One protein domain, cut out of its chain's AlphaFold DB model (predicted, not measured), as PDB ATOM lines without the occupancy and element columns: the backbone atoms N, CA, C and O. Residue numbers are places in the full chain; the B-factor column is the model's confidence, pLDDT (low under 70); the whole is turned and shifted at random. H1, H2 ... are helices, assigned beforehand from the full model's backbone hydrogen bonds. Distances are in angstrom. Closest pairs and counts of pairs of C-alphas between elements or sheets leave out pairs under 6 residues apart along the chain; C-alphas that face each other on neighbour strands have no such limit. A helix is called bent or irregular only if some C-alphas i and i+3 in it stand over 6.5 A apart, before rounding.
ATOM      1  N   SER A 708      49.937  18.660  30.870       90.88
ATOM      2  CA  SER A 708      49.242  18.859  32.151       90.88
ATOM      3  C   SER A 708      48.756  20.289  32.414       90.88
ATOM      4  O   SER A 708      47.712  20.488  33.034       90.88
ATOM      5  N   SER A 709      49.505  21.291  31.950       92.50
ATOM      6  CA  SER A 709      49.154  22.712  32.048       92.50
ATOM      7  C   SER A 709      47.971  23.092  31.155       92.50
ATOM      8  O   SER A 709      47.130  23.889  31.567       92.50
ATOM      9  N   GLU A 710      47.874  22.512  29.960       92.81
ATOM     10  CA  GLU A 710      46.780  22.748  29.013       92.81
ATOM     11  C   GLU A 710      45.493  22.053  29.486       92.81
ATOM     12  O   GLU A 710      44.425  22.664  29.461       92.81
ATOM     13  N   LEU A 711      45.605  20.836  30.040       93.00
ATOM     14  CA  LEU A 711      44.498  20.134  30.707       93.00
ATOM     15  C   LEU A 711      43.939  20.930  31.902       93.00
ATOM     16  O   LEU A 711      42.724  21.090  32.030       93.00
ATOM     17  N   LEU A 712      44.816  21.456  32.766       93.56
ATOM     18  CA  LEU A 712      44.416  22.271  33.919       93.56
ATOM     19  C   LEU A 712      43.797  23.613  33.497       93.56
ATOM     20  O   LEU A 712      42.792  24.026  34.073       93.56
ATOM     21  N   SER A 713      44.365  24.272  32.482       92.62
ATOM     22  CA  SER A 713      43.827  25.521  31.928       92.62
ATOM     23  C   SER A 713      42.420  25.315  31.361       92.62
ATOM     24  O   SER A 713      41.496  26.046  31.719       92.62
ATOM     25  N   LEU A 714      42.210  24.251  30.572       93.38
ATOM     26  CA  LEU A 714      40.889  23.912  30.044       93.38
ATOM     27  C   LEU A 714      39.876  23.650  31.167       93.38
ATOM     28  O   LEU A 714      38.757  24.150  31.098       93.38
ATOM     29  N   PHE A 715      40.259  22.932  32.228       94.56
ATOM     30  CA  PHE A 715      39.379  22.704  33.378       94.56
ATOM     31  C   PHE A 715      38.980  24.018  34.062       94.56
ATOM     32  O   PHE A 715      37.802  24.224  34.350       94.56
ATOM     33  N   GLN A 716      39.925  24.941  34.263       92.88
ATOM     34  CA  GLN A 716      39.633  26.266  34.818       92.88
ATOM     35  C   GLN A 716      38.706  27.087  33.911       92.88
ATOM     36  O   GLN A 716      37.835  27.788  34.425       92.88
ATOM     37  N   SER A 717      38.838  26.974  32.587       91.56
ATOM     38  CA  SER A 717      37.895  27.569  31.632       91.56
ATOM     39  C   SER A 717      36.499  26.949  31.742       91.56
ATOM     40  O   SER A 717      35.528  27.688  31.897       91.56
ATOM     41  N   LEU A 718      36.376  25.614  31.767       93.12
ATOM     42  CA  LEU A 718      35.086  24.928  31.939       93.12
ATOM     43  C   LEU A 718      34.404  25.290  33.271       93.12
ATOM     44  O   LEU A 718      33.197  25.516  33.284       93.12
ATOM     45  N   MET A 719      35.153  25.432  34.373       92.50
ATOM     46  CA  MET A 719      34.607  25.882  35.668       92.50
ATOM     47  C   MET A 719      33.923  27.258  35.589       92.50
ATOM     48  O   MET A 719      32.948  27.496  36.301       92.50
ATOM     49  N   ARG A 720      34.391  28.160  34.713       89.19
ATOM     50  CA  ARG A 720      33.808  29.503  34.523       89.19
ATOM     51  C   ARG A 720      32.515  29.500  33.699       89.19
ATOM     52  O   ARG A 720      31.783  30.481  33.741       89.19
ATOM     53  N   LEU A 721      32.230  28.425  32.958       89.19
ATOM     54  CA  LEU A 721      31.049  28.310  32.089       89.19
ATOM     55  C   LEU A 721      29.780  27.828  32.817       89.19
ATOM     56  O   LEU A 721      28.705  27.813  32.214       89.19
ATOM     57  N   TYR A 722      29.887  27.417  34.084       90.44
ATOM     58  CA  TYR A 722      28.760  26.904  34.866       90.44
ATOM     59  C   TYR A 722      27.781  28.010  35.303       90.44
ATOM     60  O   TYR A 722      28.188  29.150  35.546       90.44
ATOM     61  N   PRO A 723      26.482  27.691  35.485       86.56
ATOM     62  CA  PRO A 723      25.475  28.659  35.901       86.56
ATOM     63  C   PRO A 723      25.627  29.076  37.375       86.56
ATOM     64  O   PRO A 723      24.956  28.555  38.262       86.56
ATOM     65  N   VAL A 724      26.484  30.063  37.645       82.50
ATOM     66  CA  VAL A 724      26.674  30.642  38.990       82.50
ATOM     67  C   VAL A 724      25.739  31.835  39.250       82.50
ATOM     68  O   VAL A 724      25.327  32.058  40.395       82.50
ATOM     69  N   THR A 725      25.358  32.596  38.214       82.56
ATOM     70  CA  THR A 725      24.478  33.770  38.368       82.56
ATOM     71  C   THR A 725      23.042  33.350  38.708       82.56
ATOM     72  O   THR A 725      22.647  32.188  38.575       82.56
ATOM     73  N   ILE A 726      22.229  34.281  39.216       81.31
ATOM     74  CA  ILE A 726      20.808  34.005  39.497       81.31
ATOM     75  C   ILE A 726      20.068  33.718  38.181       81.31
ATOM     76  O   ILE A 726      19.361  32.718  38.086       81.31
ATOM     77  N   ARG A 727      20.317  34.533  37.150       77.81
ATOM     78  CA  ARG A 727      19.701  34.417  35.822       77.81
ATOM     79  C   ARG A 727      20.049  33.098  35.128       77.81
ATOM     80  O   ARG A 727      19.160  32.436  34.607       77.81
ATOM     81  N   SER A 728      21.314  32.669  35.167       79.31
ATOM     82  CA  SER A 728      21.727  31.391  34.570       79.31
ATOM     83  C   SER A 728      21.133  30.179  35.300       79.31
ATOM     84  O   SER A 728      20.828  29.174  34.667       79.31
ATOM     85  N   ARG A 729      20.923  30.267  36.624       82.06
ATOM     86  CA  ARG A 729      20.258  29.200  37.396       82.06
ATOM     87  C   ARG A 729      18.745  29.166  37.171       82.06
ATOM     88  O   ARG A 729      18.180  28.080  37.144       82.06
ATOM     89  N   GLU A 730      18.092  30.310  36.961       82.06
ATOM     90  CA  GLU A 730      16.688  30.340  36.521       82.06
ATOM     91  C   GLU A 730      16.545  29.761  35.104       82.06
ATOM     92  O   GLU A 730      15.666  28.932  34.870       82.06
ATOM     93  N   ALA A 731      17.450  30.108  34.184       82.00
ATOM     94  CA  ALA A 731      17.475  29.573  32.823       82.00
ATOM     95  C   ALA A 731      17.650  28.047  32.792       82.00
ATOM     96  O   ALA A 731      16.853  27.366  32.160       82.00
ATOM     97  N   MET A 732      18.605  27.495  33.550       86.25
ATOM     98  CA  MET A 732      18.794  26.042  33.699       86.25
ATOM     99  C   MET A 732      17.532  25.313  34.200       86.25
ATOM    100  O   MET A 732      17.340  24.140  33.901       86.25
ATOM    101  N   VAL A 733      16.659  25.997  34.946       84.31
ATOM    102  CA  VAL A 733      15.407  25.440  35.488       84.31
ATOM    103  C   VAL A 733      14.203  25.648  34.556       84.31
ATOM    104  O   VAL A 733      13.195  24.961  34.705       84.31
ATOM    105  N   THR A 734      14.278  26.584  33.606       81.44
ATOM    106  CA  THR A 734      13.136  27.016  32.772       81.44
ATOM    107  C   THR A 734      13.333  26.824  31.266       81.44
ATOM    108  O   THR A 734      12.368  26.964  30.516       81.44
ATOM    109  N   ILE A 735      14.547  26.493  30.814       84.69
ATOM    110  CA  ILE A 735      14.930  26.360  29.403       84.69
ATOM    111  C   ILE A 735      15.678  25.036  29.204       84.69
ATOM    112  O   ILE A 735      16.818  24.877  29.639       84.69
ATOM    113  N   GLU A 736      15.045  24.104  28.495       86.38
ATOM    114  CA  GLU A 736      15.562  22.755  28.211       86.38
ATOM    115  C   GLU A 736      16.913  22.773  27.470       86.38
ATOM    116  O   GLU A 736      17.840  22.065  27.853       86.38
ATOM    117  N   GLU A 737      17.082  23.666  26.488       84.69
ATOM    118  CA  GLU A 737      18.354  23.865  25.773       84.69
ATOM    119  C   GLU A 737      19.498  24.301  26.713       84.69
ATOM    120  O   GLU A 737      20.638  23.861  26.563       84.69
ATOM    121  N   PHE A 738      19.201  25.118  27.730       86.81
ATOM    122  CA  PHE A 738      20.199  25.575  28.701       86.81
ATOM    123  C   PHE A 738      20.549  24.479  29.725       86.81
ATOM    124  O   PHE A 738      21.694  24.393  30.184       86.81
ATOM    125  N   LEU A 739      19.596  23.599  30.055       89.31
ATOM    126  CA  LEU A 739      19.883  22.374  30.801       89.31
ATOM    127  C   LEU A 739      20.798  21.447  29.985       89.31
ATOM    128  O   LEU A 739      21.858  21.080  30.483       89.31
ATOM    129  N   GLY A 740      20.473  21.171  28.717       89.88
ATOM    130  CA  GLY A 740      21.303  20.349  27.824       89.88
ATOM    131  C   GLY A 740      22.723  20.899  27.619       89.88
ATOM    132  O   GLY A 740      23.695  20.143  27.659       89.88
ATOM    133  N   TYR A 741      22.877  22.224  27.512       90.25
ATOM    134  CA  TYR A 741      24.183  22.896  27.567       90.25
ATOM    135  C   TYR A 741      24.940  22.579  28.870       90.25
ATOM    136  O   TYR A 741      26.124  22.235  28.841       90.25
ATOM    137  N   THR A 742      24.260  22.655  30.017       91.75
ATOM    138  CA  THR A 742      24.864  22.425  31.341       91.75
ATOM    139  C   THR A 742      25.224  20.948  31.563       91.75
ATOM    140  O   THR A 742      26.251  20.647  32.169       91.75
ATOM    141  N   GLU A 743      24.448  20.011  31.022       92.69
ATOM    142  CA  GLU A 743      24.765  18.576  31.047       92.69
ATOM    143  C   GLU A 743      25.938  18.224  30.125       92.69
ATOM    144  O   GLU A 743      26.822  17.458  30.514       92.69
ATOM    145  N   CYS A 744      26.023  18.854  28.950       93.25
ATOM    146  CA  CYS A 744      27.186  18.770  28.065       93.25
ATOM    147  C   CYS A 744      28.458  19.325  28.744       93.25
ATOM    148  O   CYS A 744      29.547  18.749  28.624       93.25
ATOM    149  N   LEU A 745      28.322  20.391  29.544       94.06
ATOM    150  CA  LEU A 745      29.404  20.957  30.357       94.06
ATOM    151  C   LEU A 745      29.839  20.012  31.485       94.06
ATOM    152  O   LEU A 745      31.041  19.815  31.695       94.06
ATOM    153  N   ALA A 746      28.885  19.370  32.161       94.62
ATOM    154  CA  ALA A 746      29.147  18.349  33.171       94.62
ATOM    155  C   ALA A 746      29.855  17.120  32.573       94.62
ATOM    156  O   ALA A 746      30.846  16.651  33.131       94.62
ATOM    157  N   LEU A 747      29.415  16.633  31.409       93.75
ATOM    158  CA  LEU A 747      30.040  15.507  30.704       93.75
ATOM    159  C   LEU A 747      31.459  15.833  30.209       93.75
ATOM    160  O   LEU A 747      32.357  14.992  30.311       93.75
ATOM    161  N   SER A 748      31.672  17.058  29.727       95.12
ATOM    162  CA  SER A 748      32.993  17.571  29.344       95.12
ATOM    163  C   SER A 748      33.932  17.655  30.549       95.12
ATOM    164  O   SER A 748      35.060  17.171  30.493       95.12
ATOM    165  N   THR A 749      33.446  18.206  31.666       94.94
ATOM    166  CA  THR A 749      34.207  18.322  32.921       94.94
ATOM    167  C   THR A 749      34.583  16.947  33.468       94.94
ATOM    168  O   THR A 749      35.747  16.714  33.783       94.94
ATOM    169  N   TYR A 750      33.617  16.025  33.529       93.25
ATOM    170  CA  TYR A 750      33.829  14.640  33.944       93.25
ATOM    171  C   TYR A 750      34.903  13.958  33.095       93.25
ATOM    172  O   TYR A 750      35.854  13.400  33.634       93.25
ATOM    173  N   SER A 751      34.775  14.028  31.767       92.88
ATOM    174  CA  SER A 751      35.693  13.339  30.855       92.88
ATOM    175  C   SER A 751      37.109  13.913  30.950       92.88
ATOM    176  O   SER A 751      38.067  13.144  30.979       92.88
ATOM    177  N   LEU A 752      37.242  15.239  31.094       93.12
ATOM    178  CA  LEU A 752      38.521  15.920  31.322       93.12
ATOM    179  C   LEU A 752      39.158  15.554  32.673       93.12
ATOM    180  O   LEU A 752      40.368  15.357  32.739       93.12
ATOM    181  N   ALA A 753      38.364  15.431  33.741       90.81
ATOM    182  CA  ALA A 753      38.854  14.971  35.038       90.81
ATOM    183  C   ALA A 753      39.264  13.486  34.997       90.81
ATOM    184  O   ALA A 753      40.283  13.120  35.573       90.81
ATOM    185  N   PHE A 754      38.511  12.639  34.289       88.06
ATOM    186  CA  PHE A 754      38.753  11.196  34.187       88.06
ATOM    187  C   PHE A 754      40.029  10.856  33.403       88.06
ATOM    188  O   PHE A 754      40.787   9.982  33.821       88.06
ATOM    189  N   LEU A 755      40.300  11.565  32.300       88.62
ATOM    190  CA  LEU A 755      41.522  11.374  31.503       88.62
ATOM    191  C   LEU A 755      42.781  11.992  32.139       88.62
ATOM    192  O   LEU A 755      43.893  11.738  31.676       88.62
ATOM    193  N   ALA A 756      42.633  12.813  33.182       87.44
ATOM    194  CA  ALA A 756      43.737  13.553  33.777       87.44
ATOM    195  C   ALA A 756      44.610  12.682  34.718       87.44
ATOM    196  O   ALA A 756      44.090  12.001  35.616       87.44
ATOM    197  N   PRO A 757      45.955  12.752  34.597       84.00
ATOM    198  CA  PRO A 757      46.874  12.136  35.556       84.00
ATOM    199  C   PRO A 757      46.601  12.594  36.996       84.00
ATOM    200  O   PRO A 757      46.137  13.711  37.221       84.00
ATOM    201  N   LEU A 758      46.925  11.759  37.990       80.25
ATOM    202  CA  LEU A 758      46.590  12.018  39.402       80.25
ATOM    203  C   LEU A 758      47.112  13.377  39.907       80.25
ATOM    204  O   LEU A 758      46.377  14.114  40.555       80.25
ATOM    205  N   SER A 759      48.336  13.758  39.532       82.62
ATOM    206  CA  SER A 759      48.921  15.073  39.844       82.62
ATOM    207  C   SER A 759      48.120  16.248  39.268       82.62
ATOM    208  O   SER A 759      47.996  17.291  39.909       82.62
ATOM    209  N   VAL A 760      47.537  16.072  38.080       86.75
ATOM    210  CA  VAL A 760      46.685  17.069  37.421       86.75
ATOM    211  C   VAL A 760      45.306  17.109  38.073       86.75
ATOM    212  O   VAL A 760      44.804  18.200  38.326       86.75
ATOM    213  N   ARG A 761      44.728  15.956  38.438       87.81
ATOM    214  CA  ARG A 761      43.477  15.897  39.215       87.81
ATOM    215  C   ARG A 761      43.606  16.603  40.562       87.81
ATOM    216  O   ARG A 761      42.724  17.386  40.896       87.81
ATOM    217  N   THR A 762      44.716  16.433  41.282       84.56
ATOM    218  CA  THR A 762      44.986  17.192  42.517       84.56
ATOM    219  C   THR A 762      45.040  18.702  42.252       84.56
ATOM    220  O   THR A 762      44.437  19.468  42.998       84.56
ATOM    221  N   ALA A 763      45.662  19.152  41.157       88.62
ATOM    222  CA  ALA A 763      45.688  20.574  40.791       88.62
ATOM    223  C   ALA A 763      44.309  21.125  40.360       88.62
ATOM    224  O   ALA A 763      43.942  22.233  40.752       88.62
ATOM    225  N   MET A 764      43.518  20.350  39.606       91.00
ATOM    226  CA  MET A 764      42.123  20.668  39.254       91.00
ATOM    227  C   MET A 764      41.254  20.768  40.517       91.00
ATOM    228  O   MET A 764      40.485  21.714  40.678       91.00
ATOM    229  N   ARG A 765      41.432  19.831  41.454       85.88
ATOM    230  CA  ARG A 765      40.764  19.779  42.757       85.88
ATOM    231  C   ARG A 765      41.120  20.969  43.656       85.88
ATOM    232  O   ARG A 765      40.243  21.496  44.336       85.88
ATOM    233  N   SER A 766      42.376  21.417  43.634       87.50
ATOM    234  CA  SER A 766      42.845  22.628  44.324       87.50
ATOM    235  C   SER A 766      42.490  23.939  43.607       87.50
ATOM    236  O   SER A 766      42.810  25.011  44.122       87.50
ATOM    237  N   SER A 767      41.831  23.897  42.442       89.31
ATOM    238  CA  SER A 767      41.422  25.103  41.719       89.31
ATOM    239  C   SER A 767      40.397  25.913  42.531       89.31
ATOM    240  O   SER A 767      39.362  25.358  42.924       89.31
ATOM    241  N   PRO A 768      40.609  27.228  42.749       84.88
ATOM    242  CA  PRO A 768      39.683  28.069  43.501       84.88
ATOM    243  C   PRO A 768      38.241  27.959  42.998       84.88
ATOM    244  O   PRO A 768      37.968  28.095  41.806       84.88
ATOM    245  N   GLY A 769      37.314  27.700  43.921       83.75
ATOM    246  CA  GLY A 769      35.879  27.622  43.644       83.75
ATOM    247  C   GLY A 769      35.382  26.342  42.960       83.75
ATOM    248  O   GLY A 769      34.170  26.155  42.936       83.75
ATOM    249  N   ALA A 770      36.244  25.443  42.465       86.75
ATOM    250  CA  ALA A 770      35.810  24.281  41.678       86.75
ATOM    251  C   ALA A 770      34.819  23.379  42.441       86.75
ATOM    252  O   ALA A 770      33.687  23.189  41.999       86.75
ATOM    253  N   SER A 771      35.185  22.903  43.636       87.31
ATOM    254  CA  SER A 771      34.268  22.131  44.491       87.31
ATOM    255  C   SER A 771      33.010  22.912  44.862       87.31
ATOM    256  O   SER A 771      31.914  22.369  44.788       87.31
ATOM    257  N   ALA A 772      33.153  24.194  45.207       87.94
ATOM    258  CA  ALA A 772      32.043  25.045  45.625       87.94
ATOM    259  C   ALA A 772      31.028  25.322  44.504       87.94
ATOM    260  O   ALA A 772      29.853  25.515  44.801       87.94
ATOM    261  N   VAL A 773      31.441  25.336  43.232       91.31
ATOM    262  CA  VAL A 773      30.532  25.420  42.077       91.31
ATOM    263  C   VAL A 773      29.834  24.078  41.851       91.31
ATOM    264  O   VAL A 773      28.608  24.045  41.747       91.31
ATOM    265  N   LEU A 774      30.590  22.974  41.838       90.88
ATOM    266  CA  LEU A 774      30.049  21.633  41.592       90.88
ATOM    267  C   LEU A 774      29.042  21.211  42.676       90.88
ATOM    268  O   LEU A 774      27.907  20.866  42.346       90.88
ATOM    269  N   THR A 775      29.400  21.295  43.966       88.50
ATOM    270  CA  THR A 775      28.484  20.900  45.053       88.50
ATOM    271  C   THR A 775      27.296  21.846  45.165       88.50
ATOM    272  O   THR A 775      26.181  21.384  45.390       88.50
ATOM    273  N   ARG A 776      27.471  23.152  44.911       89.00
ATOM    274  CA  ARG A 776      26.347  24.097  44.852       89.00
ATOM    275  C   ARG A 776      25.318  23.710  43.799       89.00
ATOM    276  O   ARG A 776      24.139  23.811  44.098       89.00
ATOM    277  N   ILE A 777      25.725  23.285  42.603       89.81
ATOM    278  CA  ILE A 777      24.764  22.890  41.562       89.81
ATOM    279  C   ILE A 777      24.042  21.600  41.957       89.81
ATOM    280  O   ILE A 777      22.821  21.544  41.820       89.81
ATOM    281  N   VAL A 778      24.752  20.615  42.522       88.44
ATOM    282  CA  VAL A 778      24.135  19.394  43.078       88.44
ATOM    283  C   VAL A 778      23.103  19.742  44.160       88.44
ATOM    284  O   VAL A 778      21.956  19.316  44.059       88.44
ATOM    285  N   PHE A 779      23.449  20.578  45.144       86.75
ATOM    286  CA  PHE A 779      22.519  20.997  46.203       86.75
ATOM    287  C   PHE A 779      21.354  21.857  45.675       86.75
ATOM    288  O   PHE A 779      20.210  21.627  46.053       86.75
ATOM    289  N   ASP A 780      21.608  22.798  44.758       85.31
ATOM    290  CA  ASP A 780      20.581  23.669  44.163       85.31
ATOM    291  C   ASP A 780      19.570  22.890  43.289       85.31
ATOM    292  O   ASP A 780      18.560  23.483  42.893       85.31
ATOM    293  N   THR A 781      19.816  21.614  42.941       86.50
ATOM    294  CA  THR A 781      18.996  20.836  41.986       86.50
ATOM    295  C   THR A 781      18.517  19.459  42.460       86.50
ATOM    296  O   THR A 781      17.410  19.066  42.081       86.50
ATOM    297  N   ALA A 782      19.262  18.731  43.298       81.50
ATOM    298  CA  ALA A 782      18.938  17.350  43.681       81.50
ATOM    299  C   ALA A 782      17.577  17.208  44.391       81.50
ATOM    300  O   ALA A 782      16.840  16.257  44.124       81.50
ATOM    301  N   THR A 783      17.207  18.181  45.228       77.62
ATOM    302  CA  THR A 783      15.972  18.191  46.034       77.62
ATOM    303  C   THR A 783      14.759  18.816  45.326       77.62
ATOM    304  O   THR A 783      13.688  18.930  45.920       77.62
ATOM    305  N   ARG A 784      14.873  19.211  44.045       76.38
ATOM    306  CA  ARG A 784      13.779  19.880  43.302       76.38
ATOM    307  C   ARG A 784      12.626  18.967  42.867       76.38
ATOM    308  O   ARG A 784      11.576  19.483  42.488       76.38
ATOM    309  N   GLY A 785      12.818  17.648  42.874       68.06
ATOM    310  CA  GLY A 785      11.800  16.663  42.496       68.06
ATOM    311  C   GLY A 785      11.166  15.960  43.708       68.06
ATOM    312  O   GLY A 785      11.828  15.811  44.732       68.06
ATOM    313  N   PRO A 786       9.915  15.465  43.605       65.88
ATOM    314  CA  PRO A 786       9.281  14.650  44.654       65.88
ATOM    315  C   PRO A 786       9.862  13.224  44.756       65.88
ATOM    316  O   PRO A 786       9.592  12.507  45.722       65.88
ATOM    317  N   ASP A 787      10.620  12.815  43.739       74.75
ATOM    318  CA  ASP A 787      11.437  11.606  43.648       74.75
ATOM    319  C   ASP A 787      12.660  11.971  42.788       74.75
ATOM    320  O   ASP A 787      12.499  12.630  41.755       74.75
ATOM    321  N   PHE A 788      13.868  11.564  43.181       73.50
ATOM    322  CA  PHE A 788      15.081  11.788  42.388       73.50
ATOM    323  C   PHE A 788      14.992  11.151  40.989       73.50
ATOM    324  O   PHE A 788      15.472  11.734  40.023       73.50
ATOM    325  N   LYS A 789      14.302  10.014  40.827       72.69
ATOM    326  CA  LYS A 789      14.081   9.372  39.514       72.69
ATOM    327  C   LYS A 789      13.118  10.141  38.607       72.69
ATOM    328  O   LYS A 789      13.106   9.905  37.402       72.69
ATOM    329  N   ALA A 790      12.321  11.045  39.174       79.25
ATOM    330  CA  ALA A 790      11.448  11.964  38.447       79.25
ATOM    331  C   ALA A 790      12.032  13.390  38.360       79.25
ATOM    332  O   ALA A 790      11.362  14.302  37.876       79.25
ATOM    333  N   ASN A 791      13.258  13.606  38.851       82.94
ATOM    334  CA  ASN A 791      13.920  14.902  38.826       82.94
ATOM    335  C   ASN A 791      14.604  15.111  37.456       82.94
ATOM    336  O   ASN A 791      15.507  14.340  37.125       82.94
ATOM    337  N   PRO A 792      14.253  16.150  36.669       85.00
ATOM    338  CA  PRO A 792      14.907  16.414  35.383       85.00
ATOM    339  C   PRO A 792      16.412  16.701  35.514       85.00
ATOM    340  O   PRO A 792      17.141  16.536  34.547       85.00
ATOM    341  N   PHE A 793      16.899  17.074  36.702       89.00
ATOM    342  CA  PHE A 793      18.322  17.309  36.967       89.00
ATOM    343  C   PHE A 793      19.086  16.050  37.415       89.00
ATOM    344  O   PHE A 793      20.255  16.151  37.773       89.00
ATOM    345  N   ALA A 794      18.465  14.862  37.447       85.44
ATOM    346  CA  ALA A 794      19.099  13.650  37.979       85.44
ATOM    347  C   ALA A 794      20.387  13.253  37.231       85.44
ATOM    348  O   ALA A 794      21.370  12.860  37.865       85.44
ATOM    349  N   VAL A 795      20.398  13.398  35.900       87.69
ATOM    350  CA  VAL A 795      21.563  13.106  35.045       87.69
ATOM    351  C   VAL A 795      22.693  14.104  35.318       87.69
ATOM    352  O   VAL A 795      23.818  13.675  35.595       87.69
ATOM    353  N   LEU A 796      22.386  15.407  35.352       90.75
ATOM    354  CA  LEU A 796      23.306  16.461  35.794       90.75
ATOM    355  C   LEU A 796      23.901  16.170  37.183       90.75
ATOM    356  O   LEU A 796      25.121  16.062  37.308       90.75
ATOM    357  N   CYS A 797      23.066  15.985  38.213       88.62
ATOM    358  CA  CYS A 797      23.496  15.685  39.585       88.62
ATOM    359  C   CYS A 797      24.475  14.511  39.631       88.62
ATOM    360  O   CYS A 797      25.565  14.625  40.191       88.62
ATOM    361  N   ARG A 798      24.108  13.394  38.991       86.81
ATOM    362  CA  ARG A 798      24.929  12.187  38.964       86.81
ATOM    363  C   ARG A 798      26.268  12.414  38.264       86.81
ATOM    364  O   ARG A 798      27.300  12.038  38.814       86.81
ATOM    365  N   ARG A 799      26.287  13.091  37.111       89.69
ATOM    366  CA  ARG A 799      27.527  13.417  36.383       89.69
ATOM    367  C   ARG A 799      28.461  14.318  37.202       89.69
ATOM    368  O   ARG A 799      29.678  14.143  37.131       89.69
ATOM    369  N   LEU A 800      27.922  15.243  38.000       90.94
ATOM    370  CA  LEU A 800      28.712  16.109  38.885       90.94
ATOM    371  C   LEU A 800      29.241  15.364  40.125       90.94
ATOM    372  O   LEU A 800      30.397  15.567  40.493       90.94
ATOM    373  N   CYS A 801      28.468  14.455  40.725       86.31
ATOM    374  CA  CYS A 801      28.948  13.593  41.813       86.31
ATOM    375  C   CYS A 801      30.039  12.615  41.345       86.31
ATOM    376  O   CYS A 801      31.100  12.566  41.961       86.31
ATOM    377  N   GLU A 802      29.846  11.942  40.204       86.06
ATOM    378  CA  GLU A 802      30.883  11.109  39.565       86.06
ATOM    379  C   GLU A 802      32.156  11.935  39.245       86.06
ATOM    380  O   GLU A 802      33.275  11.431  39.328       86.06
ATOM    381  N   THR A 803      32.022  13.235  38.936       89.81
ATOM    382  CA  THR A 803      33.170  14.150  38.753       89.81
ATOM    383  C   THR A 803      33.896  14.440  40.072       89.81
ATOM    384  O   THR A 803      35.127  14.465  40.101       89.81
ATOM    385  N   LEU A 804      33.164  14.650  41.171       87.06
ATOM    386  CA  LEU A 804      33.742  14.895  42.498       87.06
ATOM    387  C   LEU A 804      34.502  13.666  43.028       87.06
ATOM    388  O   LEU A 804      35.603  13.835  43.555       87.06
ATOM    389  N   GLY A 805      33.980  12.452  42.821       80.88
ATOM    390  CA  GLY A 805      34.680  11.198  43.135       80.88
ATOM    391  C   GLY A 805      35.986  11.045  42.344       80.88
ATOM    392  O   GLY A 805      37.071  10.913  42.920       80.88
ATOM    393  N   VAL A 806      35.923  11.193  41.014       82.94
ATOM    394  CA  VAL A 806      37.105  11.146  40.132       82.94
ATOM    395  C   VAL A 806      38.182  12.160  40.551       82.94
ATOM    396  O   VAL A 806      39.364  11.800  40.599       82.94
ATOM    397  N   LEU A 807      37.791  13.392  40.912       85.31
ATOM    398  CA  LEU A 807      38.692  14.425  41.447       85.31
ATOM    399  C   LEU A 807      39.266  14.074  42.831       85.31
ATOM    400  O   LEU A 807      40.405  14.446  43.110       85.31
ATOM    401  N   ASN A 808      38.528  13.356  43.688       77.38
ATOM    402  CA  ASN A 808      39.044  12.884  44.980       77.38
ATOM    403  C   ASN A 808      39.948  11.644  44.866       77.38
ATOM    404  O   ASN A 808      40.638  11.305  45.826       77.38
ATOM    405  N   GLY A 809      39.973  10.977  43.709       66.31
ATOM    406  CA  GLY A 809      40.830   9.818  43.445       66.31
ATOM    407  C   GLY A 809      40.096   8.485  43.282       66.31
ATOM    408  O   GLY A 809      40.715   7.516  42.839       66.31
ATOM    409  N   THR A 810      38.791   8.422  43.569       57.81
ATOM    410  CA  THR A 810      37.986   7.187  43.605       57.81
ATOM    411  C   THR A 810      37.589   6.696  42.208       57.81
ATOM    412  O   THR A 810      36.414   6.596  41.871       57.81
ATOM    413  N   VAL A 811      38.570   6.369  41.360       52.84
ATOM    414  CA  VAL A 811      38.327   5.861  39.995       52.84
ATOM    415  C   VAL A 811      37.933   4.378  40.021       52.84
ATOM    416  O   VAL A 811      38.693   3.500  39.618       52.84
ATOM    417  N   ALA A 812      36.717   4.098  40.491       43.00
ATOM    418  CA  ALA A 812      36.053   2.810  40.331       43.00
ATOM    419  C   ALA A 812      35.118   2.880  39.111       43.00
ATOM    420  O   ALA A 812      33.940   3.194  39.240       43.00
ATOM    421  N   ALA A 813      35.626   2.572  37.912       38.97
ATOM    422  CA  ALA A 813      34.896   2.713  36.636       38.97
ATOM    423  C   ALA A 813      33.634   1.821  36.480       38.97
ATOM    424  O   ALA A 813      32.968   1.859  35.449       38.97
ATOM    425  N   SER A 814      33.301   1.023  37.496       35.50
ATOM    426  CA  SER A 814      32.091   0.199  37.611       35.50
ATOM    427  C   SER A 814      31.321   0.425  38.923       35.50
ATOM    428  O   SER A 814      30.356  -0.287  39.191       35.50
ATOM    429  N   GLY A 815      31.742   1.384  39.756       36.41
ATOM    430  CA  GLY A 815      31.132   1.635  41.059       36.41
ATOM    431  C   GLY A 815      31.352   0.513  42.079       36.41
ATOM    432  O   GLY A 815      30.465   0.278  42.900       36.41
ATOM    433  N   ASP A 816      32.496  -0.185  42.066       30.88
ATOM    434  CA  ASP A 816      32.870  -1.084  43.167       30.88
ATOM    435  C   ASP A 816      34.366  -1.043  43.521       30.88
ATOM    436  O   ASP A 816      35.237  -1.333  42.703       30.88
ATOM    437  N   ALA A 817      34.667  -0.652  44.763       35.22
ATOM    438  CA  ALA A 817      36.018  -0.327  45.234       35.22
ATOM    439  C   ALA A 817      36.762  -1.526  45.862       35.22
ATOM    440  O   ALA A 817      37.734  -1.351  46.596       35.22
ATOM    441  N   VAL A 818      36.316  -2.758  45.592       33.44
ATOM    442  CA  VAL A 818      36.851  -3.977  46.213       33.44
ATOM    443  C   VAL A 818      37.521  -4.866  45.160       33.44
ATOM    444  O   VAL A 818      36.878  -5.664  44.490       33.44
ATOM    445  N   ARG A 819      38.857  -4.770  45.090       33.12
ATOM    446  CA  ARG A 819      39.784  -5.622  44.304       33.12
ATOM    447  C   ARG A 819      39.759  -5.467  42.769       33.12
ATOM    448  O   ARG A 819      39.340  -6.355  42.037       33.12
ATOM    449  N   PHE A 835      44.782   2.772  36.190       51.19
ATOM    450  CA  PHE A 835      44.308   3.990  36.835       51.19
ATOM    451  C   PHE A 835      45.001   4.148  38.194       51.19
ATOM    452  O   PHE A 835      44.923   3.265  39.044       51.19
ATOM    453  N   ALA A 836      45.671   5.282  38.400       44.03
ATOM    454  CA  ALA A 836      46.164   5.682  39.713       44.03
ATOM    455  C   ALA A 836      44.965   6.129  40.567       44.03
ATOM    456  O   ALA A 836      44.586   7.307  40.576       44.03
ATOM    457  N   SER A 837      44.312   5.149  41.194       51.53
ATOM    458  CA  SER A 837      43.153   5.302  42.075       51.53
ATOM    459  C   SER A 837      43.591   5.268  43.543       51.53
ATOM    460  O   SER A 837      43.319   4.312  44.268       51.53
ATOM    461  N   GLU A 838      44.311   6.303  43.964       55.81
ATOM    462  CA  GLU A 838      44.621   6.564  45.371       55.81
ATOM    463  C   GLU A 838      43.693   7.678  45.868       55.81
ATOM    464  O   GLU A 838      43.507   8.681  45.176       55.81
ATOM    465  N   ILE A 839      43.085   7.502  47.046       60.78
ATOM    466  CA  ILE A 839      42.199   8.508  47.645       60.78
ATOM    467  C   ILE A 839      43.063   9.692  48.092       60.78
ATOM    468  O   ILE A 839      43.838   9.586  49.038       60.78
ATOM    469  N   VAL A 840      42.928  10.825  47.403       61.00
ATOM    470  CA  VAL A 840      43.796  12.000  47.576       61.00
ATOM    471  C   VAL A 840      43.530  12.702  48.908       61.00
ATOM    472  O   VAL A 840      44.438  13.298  49.480       61.00
ATOM    473  N   GLN A 841      42.292  12.658  49.418       66.12
ATOM    474  CA  GLN A 841      42.008  13.024  50.807       66.12
ATOM    475  C   GLN A 841      40.732  12.335  51.331       66.12
ATOM    476  O   GLN A 841      39.670  12.490  50.717       66.12
ATOM    477  N   PRO A 842      40.784  11.633  52.477       63.59
ATOM    478  CA  PRO A 842      39.579  11.212  53.187       63.59
ATOM    479  C   PRO A 842      38.783  12.437  53.676       63.59
ATOM    480  O   PRO A 842      39.363  13.406  54.165       63.59
ATOM    481  N   GLY A 843      37.452  12.405  53.546       66.44
ATOM    482  CA  GLY A 843      36.556  13.424  54.112       66.44
ATOM    483  C   GLY A 843      36.628  14.826  53.486       66.44
ATOM    484  O   GLY A 843      36.379  15.814  54.177       66.44
ATOM    485  N   TRP A 844      36.961  14.948  52.194       74.75
ATOM    486  CA  TRP A 844      37.095  16.243  51.504       74.75
ATOM    487  C   TRP A 844      35.878  17.173  51.668       74.75
ATOM    488  O   TRP A 844      36.053  18.383  51.817       74.75
ATOM    489  N   LEU A 845      34.658  16.627  51.659       77.50
ATOM    490  CA  LEU A 845      33.420  17.403  51.797       77.50
ATOM    491  C   LEU A 845      32.777  17.316  53.193       77.50
ATOM    492  O   LEU A 845      31.638  17.749  53.351       77.50
ATOM    493  N   ALA A 846      33.496  16.849  54.221       72.56
ATOM    494  CA  ALA A 846      32.974  16.763  55.594       72.56
ATOM    495  C   ALA A 846      32.439  18.112  56.130       72.56
ATOM    496  O   ALA A 846      31.435  18.155  56.832       72.56
ATOM    497  N   ALA A 847      33.021  19.241  55.709       74.19
ATOM    498  CA  ALA A 847      32.531  20.587  56.040       74.19
ATOM    499  C   ALA A 847      31.183  20.974  55.374       74.19
ATOM    500  O   ALA A 847      30.729  22.107  55.526       74.19
ATOM    501  N   GLN A 848      30.559  20.076  54.603       77.38
ATOM    502  CA  GLN A 848      29.243  20.248  53.970       77.38
ATOM    503  C   GLN A 848      28.249  19.135  54.369       77.38
ATOM    504  O   GLN A 848      27.216  18.981  53.718       77.38
ATOM    505  N   GLU A 849      28.543  18.393  55.446       76.19
ATOM    506  CA  GLU A 849      27.774  17.240  55.942       76.19
ATOM    507  C   GLU A 849      26.257  17.470  55.995       76.19
ATOM    508  O   GLU A 849      25.522  16.688  55.402       76.19
ATOM    509  N   GLU A 850      25.767  18.561  56.594       79.25
ATOM    510  CA  GLU A 850      24.320  18.837  56.703       79.25
ATOM    511  C   GLU A 850      23.588  18.795  55.347       79.25
ATOM    512  O   GLU A 850      22.473  18.283  55.246       79.25
ATOM    513  N   ARG A 851      24.232  19.283  54.278       79.75
ATOM    514  CA  ARG A 851      23.667  19.299  52.917       79.75
ATOM    515  C   ARG A 851      23.833  17.968  52.195       79.75
ATOM    516  O   ARG A 851      23.027  17.626  51.334       79.75
ATOM    517  N   LEU A 852      24.870  17.209  52.540       77.94
ATOM    518  CA  LEU A 852      25.046  15.840  52.062       77.94
ATOM    519  C   LEU A 852      24.000  14.913  52.697       77.94
ATOM    520  O   LEU A 852      23.424  14.095  51.986       77.94
ATOM    521  N   VAL A 853      23.657  15.118  53.977       79.31
ATOM    522  CA  VAL A 853      22.497  14.496  54.637       79.31
ATOM    523  C   VAL A 853      21.193  14.920  53.957       79.31
ATOM    524  O   VAL A 853      20.379  14.055  53.654       79.31
ATOM    525  N   GLU A 854      20.990  16.209  53.662       79.50
ATOM    526  CA  GLU A 854      19.783  16.690  52.962       79.50
ATOM    527  C   GLU A 854      19.589  15.999  51.599       79.50
ATOM    528  O   GLU A 854      18.493  15.525  51.293       79.50
ATOM    529  N   VAL A 855      20.659  15.864  50.804       77.06
ATOM    530  CA  VAL A 855      20.627  15.110  49.540       77.06
ATOM    531  C   VAL A 855      20.414  13.616  49.783       77.06
ATOM    532  O   VAL A 855      19.597  13.015  49.094       77.06
ATOM    533  N   ALA A 856      21.094  13.008  50.756       72.75
ATOM    534  CA  ALA A 856      21.005  11.572  51.029       72.75
ATOM    535  C   ALA A 856      19.632  11.128  51.563       72.75
ATOM    536  O   ALA A 856      19.184  10.022  51.269       72.75
ATOM    537  N   MET A 857      18.947  11.998  52.308       74.62
ATOM    538  CA  MET A 857      17.576  11.791  52.793       74.62
ATOM    539  C   MET A 857      16.514  12.103  51.721       74.62
ATOM    540  O   MET A 857      15.315  11.942  51.964       74.62
ATOM    541  N   GLY A 858      16.932  12.529  50.523       72.12
ATOM    542  CA  GLY A 858      16.062  12.733  49.373       72.12
ATOM    543  C   GLY A 858      15.337  11.447  48.963       72.12
ATOM    544  O   GLY A 858      15.916  10.364  48.856       72.12
ATOM    545  N   LYS A 859      14.032  11.549  48.698       67.44
ATOM    546  CA  LYS A 859      13.223  10.380  48.340       67.44
ATOM    547  C   LYS A 859      13.632   9.828  46.967       67.44
ATOM    548  O   LYS A 859      13.629  10.553  45.976       67.44
ATOM    549  N   GLY A 860      13.938   8.532  46.908       66.19
ATOM    550  CA  GLY A 860      14.227   7.820  45.654       66.19
ATOM    551  C   GLY A 860      15.619   8.065  45.056       66.19
ATOM    552  O   GLY A 860      15.855   7.654  43.919       66.19
ATOM    553  N   VAL A 861      16.524   8.709  45.806       72.44
ATOM    554  CA  VAL A 861      17.916   8.989  45.409       72.44
ATOM    555  C   VAL A 861      18.628   7.738  44.892       72.44
ATOM    556  O   VAL A 861      18.473   6.639  45.426       72.44
ATOM    557  N   ASP A 862      19.394   7.911  43.813       70.50
ATOM    558  CA  ASP A 862      20.168   6.834  43.198       70.50
ATOM    559  C   ASP A 862      21.275   6.357  44.153       70.50
ATOM    560  O   ASP A 862      22.075   7.150  44.651       70.50
ATOM    561  N   TRP A 863      21.355   5.045  44.377       69.94
ATOM    562  CA  TRP A 863      22.392   4.438  45.212       69.94
ATOM    563  C   TRP A 863      23.804   4.689  44.661       69.94
ATOM    564  O   TRP A 863      24.760   4.764  45.429       69.94
ATOM    565  N   VAL A 864      23.947   4.894  43.345       68.31
ATOM    566  CA  VAL A 864      25.232   5.298  42.748       68.31
ATOM    567  C   VAL A 864      25.611   6.727  43.150       68.31
ATOM    568  O   VAL A 864      26.772   6.978  43.458       68.31
ATOM    569  N   LEU A 865      24.642   7.652  43.227       70.56
ATOM    570  CA  LEU A 865      24.880   9.020  43.710       70.56
ATOM    571  C   LEU A 865      25.395   9.001  45.155       70.56
ATOM    572  O   LEU A 865      26.344   9.708  45.486       70.56
ATOM    573  N   LEU A 866      24.776   8.164  45.993       71.38
ATOM    574  CA  LEU A 866      25.180   7.960  47.380       71.38
ATOM    575  C   LEU A 866      26.593   7.381  47.481       71.38
ATOM    576  O   LEU A 866      27.398   7.956  48.199       71.38
ATOM    577  N   LYS A 867      26.927   6.321  46.732       72.94
ATOM    578  CA  LYS A 867      28.252   5.672  46.786       72.94
ATOM    579  C   LYS A 867      29.396   6.598  46.345       72.94
ATOM    580  O   LYS A 867      30.458   6.596  46.965       72.94
ATOM    581  N   GLU A 868      29.181   7.428  45.323       71.75
ATOM    582  CA  GLU A 868      30.173   8.428  44.889       71.75
ATOM    583  C   GLU A 868      30.319   9.586  45.892       71.75
ATOM    584  O   GLU A 868      31.422  10.091  46.096       71.75
ATOM    585  N   LEU A 869      29.236  10.003  46.559       71.31
ATOM    586  CA  LEU A 869      29.307  10.999  47.636       71.31
ATOM    587  C   LEU A 869      29.915  10.424  48.925       71.31
ATOM    588  O   LEU A 869      30.650  11.131  49.613       71.31
ATOM    589  N   GLU A 870      29.662   9.153  49.240       67.75
ATOM    590  CA  GLU A 870      30.159   8.448  50.424       67.75
ATOM    591  C   GLU A 870      31.693   8.483  50.480       67.75
ATOM    592  O   GLU A 870      32.251   8.942  51.474       67.75
ATOM    593  N   GLY A 871      32.371   8.137  49.377       63.53
ATOM    594  CA  GLY A 871      33.839   8.183  49.247       63.53
ATOM    595  C   GLY A 871      34.470   9.587  49.228       63.53
ATOM    596  O   GLY A 871      35.690   9.723  49.097       63.53
ATOM    597  N   VAL A 872      33.661  10.645  49.342       69.06
ATOM    598  CA  VAL A 872      34.100  12.051  49.412       69.06
ATOM    599  C   VAL A 872      33.680  12.718  50.736       69.06
ATOM    600  O   VAL A 872      34.352  13.637  51.214       69.06
ATOM    601  N   TRP A 873      32.601  12.233  51.353       66.38
ATOM    602  CA  TRP A 873      32.069  12.636  52.658       66.38
ATOM    603  C   TRP A 873      32.766  11.900  53.803       66.38
ATOM    604  O   TRP A 873      33.316  12.540  54.700       66.38
ATOM    605  N   TRP A 874      32.779  10.567  53.770       61.59
ATOM    606  CA  TRP A 874      33.292   9.745  54.856       61.59
ATOM    607  C   TRP A 874      34.794   9.550  54.706       61.59
ATOM    608  O   TRP A 874      35.293   8.900  53.788       61.59
ATOM    609  N   GLY A 875      35.538  10.133  55.643       48.44
ATOM    610  CA  GLY A 875      36.958   9.863  55.786       48.44
ATOM    611  C   GLY A 875      37.191   8.503  56.431       48.44
ATOM    612  O   GLY A 875      37.328   8.429  57.649       48.44
ATOM    613  N   ILE A 876      37.229   7.442  55.624       38.94
ATOM    614  CA  ILE A 876      37.654   6.116  56.087       38.94
ATOM    615  C   ILE A 876      39.154   6.174  56.423       38.94
ATOM    616  O   ILE A 876      39.970   6.491  55.554       38.94
ATOM    617  N   ASN A 877      39.478   5.871  57.685       32.19
ATOM    618  CA  ASN A 877      40.805   5.449  58.151       32.19
ATOM    619  C   ASN A 877      40.887   3.918  58.106       32.19
ATOM    620  O   ASN A 877      39.866   3.291  58.474       32.19
TER     621      ASN A 877
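AT A GLANCE: This is residues 708 to 819 and 835 to 877 of the 877 residues of the protein "ARID domain-containing protein" of Naematelia encephala (UniProt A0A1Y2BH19). The domain is a compact stack of helices that mostly run along one axis: H6 lies in the core, with H3 packed on one side of it, H8 on another and H5 beside it. H1 covers H3 and H4 from the outside, H2 makes a corner with H3, and H7 folds into a hairpin with H8. The printed part has 155 residues with eight named helices, H1 to H8 in order, and no named strand; its class is all helix. It is compact, with a radius of gyration of the C-alphas of 14.9 A, and it spans 39 by 34 by 27 A.

HOW THE PARTS SIT: H1, residues 708 to 720, touches residues 745 to 753 of H3, residues 736 to 755, opposite ways at a shallow tilt of 22 degrees; the closest C-alphas, of Leu 718 and Thr 749, are 6.7 A apart. H2, residues 726 to 734, and H3 touch only at the corner, about perpendicular at 75 degrees, closest at C-alphas 732 and 739, 4.8 A. H4, residues 758 to 765, touches H1 the same way at 24 degrees, closest at C-alphas 764 and 712, 6.0 A. The hub is H6, residues 794 to 808, which touches four helices. Its closest C-alphas are Thr 803 to Tyr 750 of H3, 4.9 A; Leu 807 to Arg 761 of H4, 5.5 A; Cys 797 to Val 778 of H5, residues 770 to 782, 5.1 A; and Gly 805 to Glu 868 of H8, residues 863 to 873, 5.6 A. H5 and H6 form a hairpin at 29 degrees. H7, residues 846 to 856, forms a hairpin with H8 at 14 degrees, closest at C-alphas 846 and 873, 5.1 A. H5 and H7 only just touch, with 3 pairs of C-alphas within 8 A, the closest being Ala 782 and Val 855 at 6.5 A. H5, H6, H7 and H8 are an up and down bundle, each running against the one before. H3 and H5 are apart. Each O i to N i+4 pair is within hydrogen-bond range in H1 to H6, against 5 of 7 in H7 and 6 of 7 in H8.

IN THESE COORDINATES: H1 begins at C-alpha 708, (49.242, 18.859, 32.151), and is 18.9 A long. H3, the longest helix, measures 28.5 A, H6 21.2 A and H5 18.3 A. H7 is irregular: C-alphas 847 and 850 are 8.4 A apart. H8 ends at C-alpha 873, (32.069, 12.636, 52.658).

THE WHOLE: The farthest C-alphas, of Arg 727 and Arg 819, are 45.6 A apart. Residues 820 to 834 are not printed, and C-alphas 819 and 835 are 13.0 A apart across the cut. The link from H5 to H6 is long, with 11 residues. The mean pLDDT of the printed part is 78.2; 34 residues are under 70, among them 809 to 819, 835 to 843 and 870 to 877.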